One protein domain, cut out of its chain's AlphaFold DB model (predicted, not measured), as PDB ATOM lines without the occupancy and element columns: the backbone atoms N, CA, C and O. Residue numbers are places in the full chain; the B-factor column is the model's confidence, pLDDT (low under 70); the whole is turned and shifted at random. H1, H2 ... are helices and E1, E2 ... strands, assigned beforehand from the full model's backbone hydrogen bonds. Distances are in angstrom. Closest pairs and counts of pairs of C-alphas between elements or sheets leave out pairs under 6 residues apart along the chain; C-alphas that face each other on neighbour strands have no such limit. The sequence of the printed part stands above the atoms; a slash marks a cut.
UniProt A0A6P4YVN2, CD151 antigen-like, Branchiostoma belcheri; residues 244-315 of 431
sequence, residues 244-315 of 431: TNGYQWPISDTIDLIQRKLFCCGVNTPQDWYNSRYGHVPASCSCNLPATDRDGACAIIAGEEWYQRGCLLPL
ATOM      1  N   THR A 244     169.333 142.921 124.869       71.75
ATOM      2  CA  THR A 244     168.778 142.220 126.041       71.75
ATOM      3  C   THR A 244     167.404 141.605 125.788       71.75
ATOM      4  O   THR A 244     167.157 140.472 126.207       71.75
ATOM      5  N   ASN A 245     166.524 142.320 125.085       73.38
ATOM      6  CA  ASN A 245     165.122 141.946 124.892       73.38
ATOM      7  C   ASN A 245     164.758 141.619 123.439       73.38
ATOM      8  O   ASN A 245     163.754 140.942 123.218       73.38
ATOM      9  N   GLY A 246     165.544 142.085 122.463       72.94
ATOM     10  CA  GLY A 246     165.191 142.076 121.039       72.94
ATOM     11  C   GLY A 246     166.001 141.129 120.149       72.94
ATOM     12  O   GLY A 246     165.862 141.205 118.929       72.94
ATOM     13  N   TYR A 247     166.845 140.250 120.709       80.94
ATOM     14  CA  TYR A 247     167.624 139.279 119.927       80.94
ATOM     15  C   TYR A 247     166.742 138.131 119.410       80.94
ATOM     16  O   TYR A 247     166.742 137.015 119.928       80.94
ATOM     17  N   GLN A 248     165.947 138.429 118.388       78.88
ATOM     18  CA  GLN A 248     165.135 137.484 117.629       78.88
ATOM     19  C   GLN A 248     165.227 137.832 116.143       78.88
ATOM     20  O   GLN A 248     165.568 138.963 115.781       78.88
ATOM     21  N   TRP A 249     164.942 136.866 115.268       70.19
ATOM     22  CA  TRP A 249     164.883 137.136 113.832       70.19
ATOM     23  C   TRP A 249     163.841 138.232 113.573       70.19
ATOM     24  O   TRP A 249     162.763 138.159 114.157       70.19
ATOM     25  N   PRO A 250     164.119 139.263 112.755       67.12
ATOM     26  CA  PRO A 250     165.290 139.479 111.887       67.12
ATOM     27  C   PRO A 250     166.436 140.293 112.516       67.12
ATOM     28  O   PRO A 250     167.482 140.497 111.900       67.12
ATOM     29  N   ILE A 251     166.229 140.826 113.719       75.31
ATOM     30  CA  ILE A 251     167.173 141.717 114.401       75.31
ATOM     31  C   ILE A 251     168.467 140.962 114.742       75.31
ATOM     32  O   ILE A 251     169.553 141.537 114.639       75.31
ATOM     33  N   SER A 252     168.361 139.665 115.050       82.00
ATOM     34  CA  SER A 252     169.502 138.771 115.281       82.00
ATOM     35  C   SER A 252     170.514 138.800 114.132       82.00
ATOM     36  O   SER A 252     171.697 138.969 114.394       82.00
ATOM     37  N   ASP A 253     170.077 138.767 112.867       83.00
ATOM     38  CA  ASP A 253     170.984 138.787 111.704       83.00
ATOM     39  C   ASP A 253     171.790 140.092 111.635       83.00
ATOM     40  O   ASP A 253     172.964 140.111 111.259       83.00
ATOM     41  N   THR A 254     171.160 141.204 112.020       83.56
ATOM     42  CA  THR A 254     171.817 142.513 112.056       83.56
ATOM     43  C   THR A 254     172.824 142.583 113.199       83.56
ATOM     44  O   THR A 254     173.938 143.068 113.003       83.56
ATOM     45  N   ILE A 255     172.464 142.078 114.382       86.81
ATOM     46  CA  ILE A 255     173.361 142.020 115.543       86.81
ATOM     47  C   ILE A 255     174.556 141.108 115.245       86.81
ATOM     48  O   ILE A 255     175.698 141.508 115.473       86.81
ATOM     49  N   ASP A 256     174.317 139.944 114.648       89.69
ATOM     50  CA  ASP A 256     175.353 138.996 114.243       89.69
ATOM     51  C   ASP A 256     176.311 139.611 113.225       89.69
ATOM     52  O   ASP A 256     177.533 139.459 113.325       89.69
ATOM     53  N   LEU A 257     175.771 140.346 112.248       89.12
ATOM     54  CA  LEU A 257     176.573 141.072 111.274       89.12
ATOM     55  C   LEU A 257     177.430 142.144 111.953       89.12
ATOM     56  O   LEU A 257     178.610 142.259 111.625       89.12
ATOM     57  N   ILE A 258     176.871 142.912 112.893       89.81
ATOM     58  CA  ILE A 258     177.608 143.936 113.647       89.81
ATOM     59  C   ILE A 258     178.758 143.295 114.427       89.81
ATOM     60  O   ILE A 258     179.894 143.751 114.307       89.81
ATOM     61  N   GLN A 259     178.488 142.219 115.166       90.88
ATOM     62  CA  GLN A 259     179.491 141.505 115.960       90.88
ATOM     63  C   GLN A 259     180.637 140.974 115.098       90.88
ATOM     64  O   GLN A 259     181.807 141.214 115.401       90.88
ATOM     65  N   ARG A 260     180.314 140.355 113.955       90.00
ATOM     66  CA  ARG A 260     181.318 139.856 113.002       90.00
ATOM     67  C   ARG A 260     182.098 140.981 112.321       90.00
ATOM     68  O   ARG A 260     183.288 140.828 112.071       90.00
ATOM     69  N   LYS A 261     181.450 142.101 111.980       90.75
ATOM     70  CA  LYS A 261     182.086 143.227 111.267       90.75
ATOM     71  C   LYS A 261     182.938 144.111 112.169       90.75
ATOM     72  O   LYS A 261     183.872 144.734 111.670       90.75
ATOM     73  N   LEU A 262     182.598 144.201 113.453       89.94
ATOM     74  CA  LEU A 262     183.284 145.051 114.425       89.94
ATOM     75  C   LEU A 262     184.159 144.267 115.412       89.94
ATOM     76  O   LEU A 262     184.775 144.900 116.267       89.94
ATOM     77  N   PHE A 263     184.241 142.937 115.274       90.06
ATOM     78  CA  PHE A 263     185.053 142.049 116.119       90.06
ATOM     79  C   PHE A 263     184.769 142.262 117.614       90.06
ATOM     80  O   PHE A 263     185.661 142.539 118.415       90.06
ATOM     81  N   CYS A 264     183.488 142.221 117.972       91.19
ATOM     82  CA  CYS A 264     182.998 142.541 119.309       91.19
ATOM     83  C   CYS A 264     181.892 141.572 119.735       91.19
ATOM     84  O   CYS A 264     181.274 140.920 118.894       91.19
ATOM     85  N   CYS A 265     181.625 141.491 121.040       91.25
ATOM     86  CA  CYS A 265     180.568 140.647 121.585       91.25
ATOM     87  C   CYS A 265     179.823 141.322 122.740       91.25
ATOM     88  O   CYS A 265     180.434 141.901 123.637       91.25
ATOM     89  N   GLY A 266     178.492 141.222 122.712       89.31
ATOM     90  CA  GLY A 266     177.614 141.886 123.678       89.31
ATOM     91  C   GLY A 266     177.629 143.410 123.536       89.31
ATOM     92  O   GLY A 266     178.131 143.957 122.548       89.31
ATOM     93  N   VAL A 267     177.065 144.118 124.511       88.81
ATOM     94  CA  VAL A 267     176.997 145.589 124.490       88.81
ATOM     95  C   VAL A 267     178.300 146.162 125.026       88.81
ATOM     96  O   VAL A 267     179.002 146.890 124.324       88.81
ATOM     97  N   ASN A 268     178.658 145.762 126.240       88.56
ATOM     98  CA  ASN A 268     179.893 146.105 126.927       88.56
ATOM     99  C   ASN A 268     180.813 144.889 127.058       88.56
ATOM    100  O   ASN A 268     182.029 145.047 126.943       88.56
ATOM    101  N   THR A 269     180.244 143.699 127.266       88.62
ATOM    102  CA  THR A 269     180.995 142.455 127.477       88.62
ATOM    103  C   THR A 269     180.223 141.225 126.979       88.62
ATOM    104  O   THR A 269     178.996 141.276 126.875       88.62
ATOM    105  N   PRO A 270     180.888 140.082 126.722       87.88
ATOM    106  CA  PRO A 270     180.208 138.825 126.385       87.88
ATOM    107  C   PRO A 270     179.196 138.368 127.436       87.88
ATOM    108  O   PRO A 270     178.212 137.712 127.104       87.88
ATOM    109  N   GLN A 271     179.420 138.731 128.701       87.94
ATOM    110  CA  GLN A 271     178.569 138.354 129.824       87.94
ATOM    111  C   GLN A 271     177.158 138.945 129.721       87.94
ATOM    112  O   GLN A 271     176.224 138.386 130.294       87.94
ATOM    113  N   ASP A 272     176.980 140.017 128.942       88.44
ATOM    114  CA  ASP A 272     175.676 140.640 128.697       88.44
ATOM    115  C   ASP A 272     174.668 139.644 128.094       88.44
ATOM    116  O   ASP A 272     173.465 139.768 128.317       88.44
ATOM    117  N   TRP A 273     175.149 138.618 127.384       89.69
ATOM    118  CA  TRP A 273     174.317 137.564 126.802       89.69
ATOM    119  C   TRP A 273     173.702 136.610 127.824       89.69
ATOM    120  O   TRP A 273     172.611 136.100 127.590       89.69
ATOM    121  N   TYR A 274     174.352 136.384 128.965       88.12
ATOM    122  CA  TYR A 274     173.769 135.559 130.029       88.12
ATOM    123  C   TYR A 274     172.636 136.288 130.757       88.12
ATOM    124  O   TYR A 274     171.725 135.649 131.274       88.12
ATOM    125  N   ASN A 275     172.679 137.623 130.764       85.75
ATOM    126  CA  ASN A 275     171.636 138.474 131.335       85.75
ATOM    127  C   ASN A 275     170.542 138.846 130.317       85.75
ATOM    128  O   ASN A 275     169.569 139.505 130.683       85.75
ATOM    129  N   SER A 276     170.691 138.466 129.043       85.88
ATOM    130  CA  SER A 276     169.676 138.689 128.013       85.88
ATOM    131  C   SER A 276     168.638 137.566 128.003       85.88
ATOM    132  O   SER A 276     168.865 136.477 128.526       85.88
ATOM    133  N   ARG A 277     167.501 137.792 127.333       83.56
ATOM    134  CA  ARG A 277     166.487 136.743 127.110       83.56
ATOM    135  C   ARG A 277     167.013 135.545 126.315       83.56
ATOM    136  O   ARG A 277     166.398 134.485 126.356       83.56
ATOM    137  N   TYR A 278     168.107 135.720 125.571       85.44
ATOM    138  CA  TYR A 278     168.735 134.645 124.811       85.44
ATOM    139  C   TYR A 278     169.534 133.708 125.733       85.44
ATOM    140  O   TYR A 278     169.526 132.498 125.522       85.44
ATOM    141  N   GLY A 279     170.167 134.229 126.791       85.88
ATOM    142  CA  GLY A 279     170.747 133.442 127.889       85.88
ATOM    143  C   GLY A 279     172.062 132.710 127.584       85.88
ATOM    144  O   GLY A 279     172.602 132.040 128.461       85.88
ATOM    145  N   HIS A 280     172.595 132.819 126.366       87.81
ATOM    146  CA  HIS A 280     173.870 132.226 125.948       87.81
ATOM    147  C   HIS A 280     174.561 133.098 124.898       87.81
ATOM    148  O   HIS A 280     173.928 133.939 124.271       87.81
ATOM    149  N   VAL A 281     175.869 132.930 124.713       89.00
ATOM    150  CA  VAL A 281     176.642 133.738 123.760       89.00
ATOM    151  C   VAL A 281     176.378 133.252 122.321       89.00
ATOM    152  O   VAL A 281     176.564 132.065 122.053       89.00
ATOM    153  N   PRO A 282     175.963 134.124 121.381       89.94
ATOM    154  CA  PRO A 282     175.735 133.739 119.990       89.94
ATOM    155  C   PRO A 282     177.019 133.355 119.246       89.94
ATOM    156  O   PRO A 282     178.083 133.934 119.469       89.94
ATOM    157  N   ALA A 283     176.905 132.473 118.249       88.81
ATOM    158  CA  ALA A 283     178.039 132.032 117.427       88.81
ATOM    159  C   ALA A 283     178.735 133.173 116.649       88.81
ATOM    160  O   ALA A 283     179.914 133.074 116.305       88.81
ATOM    161  N   SER A 284     178.041 134.280 116.373       89.69
ATOM    162  CA  SER A 284     178.613 135.502 115.782       89.69
ATOM    163  C   SER A 284     179.682 136.177 116.642       89.69
ATOM    164  O   SER A 284     180.491 136.926 116.093       89.69
ATOM    165  N   CYS A 285     179.723 135.894 117.947       90.38
ATOM    166  CA  CYS A 285     180.772 136.355 118.853       90.38
ATOM    167  C   CYS A 285     182.076 135.546 118.761       90.38
ATOM    168  O   CYS A 285     183.049 135.904 119.432       90.38
ATOM    169  N   SER A 286     182.104 134.455 117.982       89.38
ATOM    170  CA  SER A 286     183.304 133.633 117.810       89.38
ATOM    171  C   SER A 286     184.479 134.460 117.285       89.38
ATOM    172  O   SER A 286     184.372 135.203 116.298       89.38
ATOM    173  N   CYS A 287     185.621 134.322 117.956       87.88
ATOM    174  CA  CYS A 287     186.834 135.027 117.588       87.88
ATOM    175  C   CYS A 287     187.440 134.427 116.316       87.88
ATOM    176  O   CYS A 287     187.976 133.324 116.318       87.88
ATOM    177  N   ASN A 288     187.394 135.191 115.226       82.75
ATOM    178  CA  ASN A 288     187.932 134.796 113.923       82.75
ATOM    179  C   ASN A 288     189.159 135.640 113.524       82.75
ATOM    180  O   ASN A 288     189.454 135.802 112.339       82.75
ATOM    181  N   LEU A 289     189.868 136.210 114.505       80.19
ATOM    182  CA  LEU A 289     191.050 137.040 114.260       80.19
ATOM    183  C   LEU A 289     192.298 136.182 113.963       80.19
ATOM    184  O   LEU A 289     192.473 135.102 114.547       80.19
ATOM    185  N   PRO A 290     193.196 136.643 113.071       76.12
ATOM    186  CA  PRO A 290     194.487 136.001 112.846       76.12
ATOM    187  C   PRO A 290     195.351 136.077 114.111       76.12
ATOM    188  O   PRO A 290     195.270 137.051 114.854       76.12
ATOM    189  N   ALA A 291     196.196 135.066 114.346       67.94
ATOM    190  CA  ALA A 291     196.982 134.917 115.580       67.94
ATOM    191  C   ALA A 291     197.817 136.155 115.963       67.94
ATOM    192  O   ALA A 291     198.060 136.390 117.138       67.94
ATOM    193  N   THR A 292     198.206 136.969 114.981       71.25
ATOM    194  CA  THR A 292     198.972 138.210 115.159       71.25
ATOM    195  C   THR A 292     198.194 139.360 115.804       71.25
ATOM    196  O   THR A 292     198.816 140.327 116.219       71.25
ATOM    197  N   ASP A 293     196.860 139.291 115.845       72.31
ATOM    198  CA  ASP A 293     195.965 140.365 116.320       72.31
ATOM    199  C   ASP A 293     195.074 139.893 117.490       72.31
ATOM    200  O   ASP A 293     194.067 140.511 117.830       72.31
ATOM    201  N   ARG A 294     195.415 138.737 118.085       71.19
ATOM    202  CA  ARG A 294     194.639 138.094 119.162       71.19
ATOM    203  C   ARG A 294     194.977 138.598 120.558       71.19
ATOM    204  O   ARG A 294     194.172 138.385 121.464       71.19
ATOM    205  N   ASP A 295     196.126 139.246 120.734       69.31
ATOM    206  CA  ASP A 295     196.658 139.609 122.049       69.31
ATOM    207  C   ASP A 295     195.672 140.497 122.830       69.31
ATOM    208  O   ASP A 295     195.516 141.690 122.579       69.31
ATOM    209  N   GLY A 296     194.964 139.876 123.781       72.38
ATOM    210  CA  GLY A 296     193.965 140.514 124.642       72.38
ATOM    211  C   GLY A 296     192.602 140.801 123.995       72.38
ATOM    212  O   GLY A 296     191.693 141.255 124.689       72.38
ATOM    213  N   ALA A 297     192.423 140.534 122.698       80.75
ATOM    214  CA  ALA A 297     191.156 140.754 121.994       80.75
ATOM    215  C   ALA A 297     190.158 139.602 122.195       80.75
ATOM    216  O   ALA A 297     188.939 139.816 122.157       80.75
ATOM    217  N   CYS A 298     190.674 138.393 122.426       87.19
ATOM    218  CA  CYS A 298     189.891 137.173 122.550       87.19
ATOM    219  C   CYS A 298     190.281 136.370 123.791       87.19
ATOM    220  O   CYS A 298     191.427 136.413 124.235       87.19
ATOM    221  N   ALA A 299     189.319 135.644 124.358       84.25
ATOM    222  CA  ALA A 299     189.579 134.718 125.456       84.25
ATOM    223  C   ALA A 299     188.744 133.448 125.311       84.25
ATOM    224  O   ALA A 299     187.636 133.472 124.770       84.25
ATOM    225  N   ILE A 300     189.298 132.348 125.815       81.19
ATOM    226  CA  ILE A 300     188.653 131.040 125.805       81.19
ATOM    227  C   ILE A 300     187.729 130.942 127.021       81.19
ATOM    228  O   ILE A 300     188.185 131.035 128.160       81.19
ATOM    229  N   ILE A 301     186.435 130.735 126.782       73.06
ATOM    230  CA  ILE A 301     185.419 130.505 127.814       73.06
ATOM    231  C   ILE A 301     184.694 129.210 127.450       73.06
ATOM    232  O   ILE A 301     184.181 129.078 126.341       73.06
ATOM    233  N   ALA A 302     184.673 128.246 128.375       70.69
ATOM    234  CA  ALA A 302     184.046 126.931 128.187       70.69
ATOM    235  C   ALA A 302     184.542 126.142 126.950       70.69
ATOM    236  O   ALA A 302     183.800 125.351 126.380       70.69
ATOM    237  N   GLY A 303     185.806 126.331 126.551       74.94
ATOM    238  CA  GLY A 303     186.425 125.615 125.426       74.94
ATOM    239  C   GLY A 303     186.278 126.292 124.058       74.94
ATOM    240  O   GLY A 303     186.880 125.817 123.101       74.94
ATOM    241  N   GLU A 304     185.563 127.418 123.972       78.31
ATOM    242  CA  GLU A 304     185.415 128.222 122.750       78.31
ATOM    243  C   GLU A 304     186.004 129.630 122.925       78.31
ATOM    244  O   GLU A 304     186.039 130.170 124.031       78.31
ATOM    245  N   GLU A 305     186.507 130.223 121.839       85.25
ATOM    246  CA  GLU A 305     187.205 131.513 121.847       85.25
ATOM    247  C   GLU A 305     186.268 132.655 121.422       85.25
ATOM    248  O   GLU A 305     185.742 132.669 120.306       85.25
ATOM    249  N   TRP A 306     186.087 133.647 122.297       87.88
ATOM    250  CA  TRP A 306     185.125 134.740 122.120       87.88
ATOM    251  C   TRP A 306     185.804 136.105 122.145       87.88
ATOM    252  O   TRP A 306     186.747 136.313 122.920       87.88
ATOM    253  N   TYR A 307     185.283 137.063 121.368       89.50
ATOM    254  CA  TYR A 307     185.685 138.469 121.500       89.50
ATOM    255  C   TYR A 307     185.401 138.972 122.913       89.50
ATOM    256  O   TYR A 307     184.291 138.811 123.400       89.50
ATOM    257  N   GLN A 308     186.365 139.631 123.553       88.75
ATOM    258  CA  GLN A 308     186.192 140.159 124.915       88.75
ATOM    259  C   GLN A 308     185.666 141.596 124.949       88.75
ATOM    260  O   GLN A 308     185.150 142.061 125.964       88.75
ATOM    261  N   ARG A 309     185.788 142.320 123.835       89.50
ATOM    262  CA  ARG A 309     185.384 143.722 123.739       89.50
ATOM    263  C   ARG A 309     183.893 143.852 123.412       89.50
ATOM    264  O   ARG A 309     183.428 143.276 122.433       89.50
ATOM    265  N   GLY A 310     183.179 144.698 124.154       89.62
ATOM    266  CA  GLY A 310     181.800 145.089 123.842       89.62
ATOM    267  C   GLY A 310     181.641 145.870 122.539       89.62
ATOM    268  O   GLY A 310     182.543 146.599 122.111       89.62
ATOM    269  N   CYS A 311     180.468 145.755 121.915       89.44
ATOM    270  CA  CYS A 311     180.172 146.404 120.640       89.44
ATOM    271  C   CYS A 311     179.848 147.899 120.732       89.44
ATOM    272  O   CYS A 311     179.980 148.591 119.724       89.44
ATOM    273  N   LEU A 312     179.480 148.431 121.902       87.19
ATOM    274  CA  LEU A 312     179.003 149.812 122.036       87.19
ATOM    275  C   LEU A 312     180.028 150.845 121.541       87.19
ATOM    276  O   LEU A 312     179.720 151.695 120.704       87.19
ATOM    277  N   LEU A 313     181.272 150.765 122.021       87.12
ATOM    278  CA  LEU A 313     182.314 151.732 121.667       87.12
ATOM    279  C   LEU A 313     182.764 151.620 120.190       87.12
ATOM    280  O   LEU A 313     182.788 152.652 119.514       87.12
ATOM    281  N   PRO A 314     183.093 150.427 119.647       87.81
ATOM    282  CA  PRO A 314     183.361 150.259 118.218       87.81
ATOM    283  C   PRO A 314     182.208 150.728 117.331       87.81
ATOM    284  O   PRO A 314     182.458 151.398 116.330       87.81
ATOM    285  N   LEU A 315     180.959 150.434 117.708       87.31
ATOM    286  CA  LEU A 315     179.779 150.838 116.950       87.31
ATOM    287  C   LEU A 315     179.629 152.358 116.930       87.31
ATOM    288  O   LEU A 315     179.462 152.931 115.857       87.31
TER     289      LEU A 315
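AT A GLANCE: This is residues 244 to 315 of the 431 residues of the protein "CD151 antigen-like" of Branchiostoma belcheri (UniProt A0A6P4YVN2). Little regular structure is here: loops make the core, with helix H1 along one side, short helix H2 on the other, and a small hairpin, E1 and E2, toward one end. The last turn, H3, packs loosely by the end of H1. The 72 printed residues run H1 H2 E1 E2 H3, mixed in class, with 28 in named elements; the strands are antiparallel. The whole is compact, radius of gyration of the C-alphas 11.5 A, spanning 35 by 24 by 18 A.

HOW THE PARTS SIT: Look first at H1, residues 251 to 262, where every O i to N i+4 pair is within hydrogen-bond range. H2, residues 270 to 273, is apart from H1. E1, residues 298 to 301, and E2, residues 304 to 307, form an antiparallel hairpin at 141 degrees, with N 299 and O 306 3.0 A apart. H3, residues 312 to 315, only just touches residues 258 to 262 of H1, with 3 pairs of C-alphas within 8 A; the closest, Leu 262 and Pro 314, are 6.4 A apart. H2 and H3 are too short for O i to N i+4 pairs.

IN THESE COORDINATES: Find C-alpha 251 at (167.173, 141.717, 114.401); H1 runs 16.5 A from there. H2 spans 6.0 A, E1 9.6 A, E2 10.3 A and H3 5.2 A, ending at (179.779, 150.838, 116.950).

THE WHOLE: The C-alphas of Asn 245 and Thr 292 are farthest apart, 35.4 A. The printed part has no cut; the link H2 to E1 is long, 24 residues. Residues 250, 291 and 295 have pLDDT under 70.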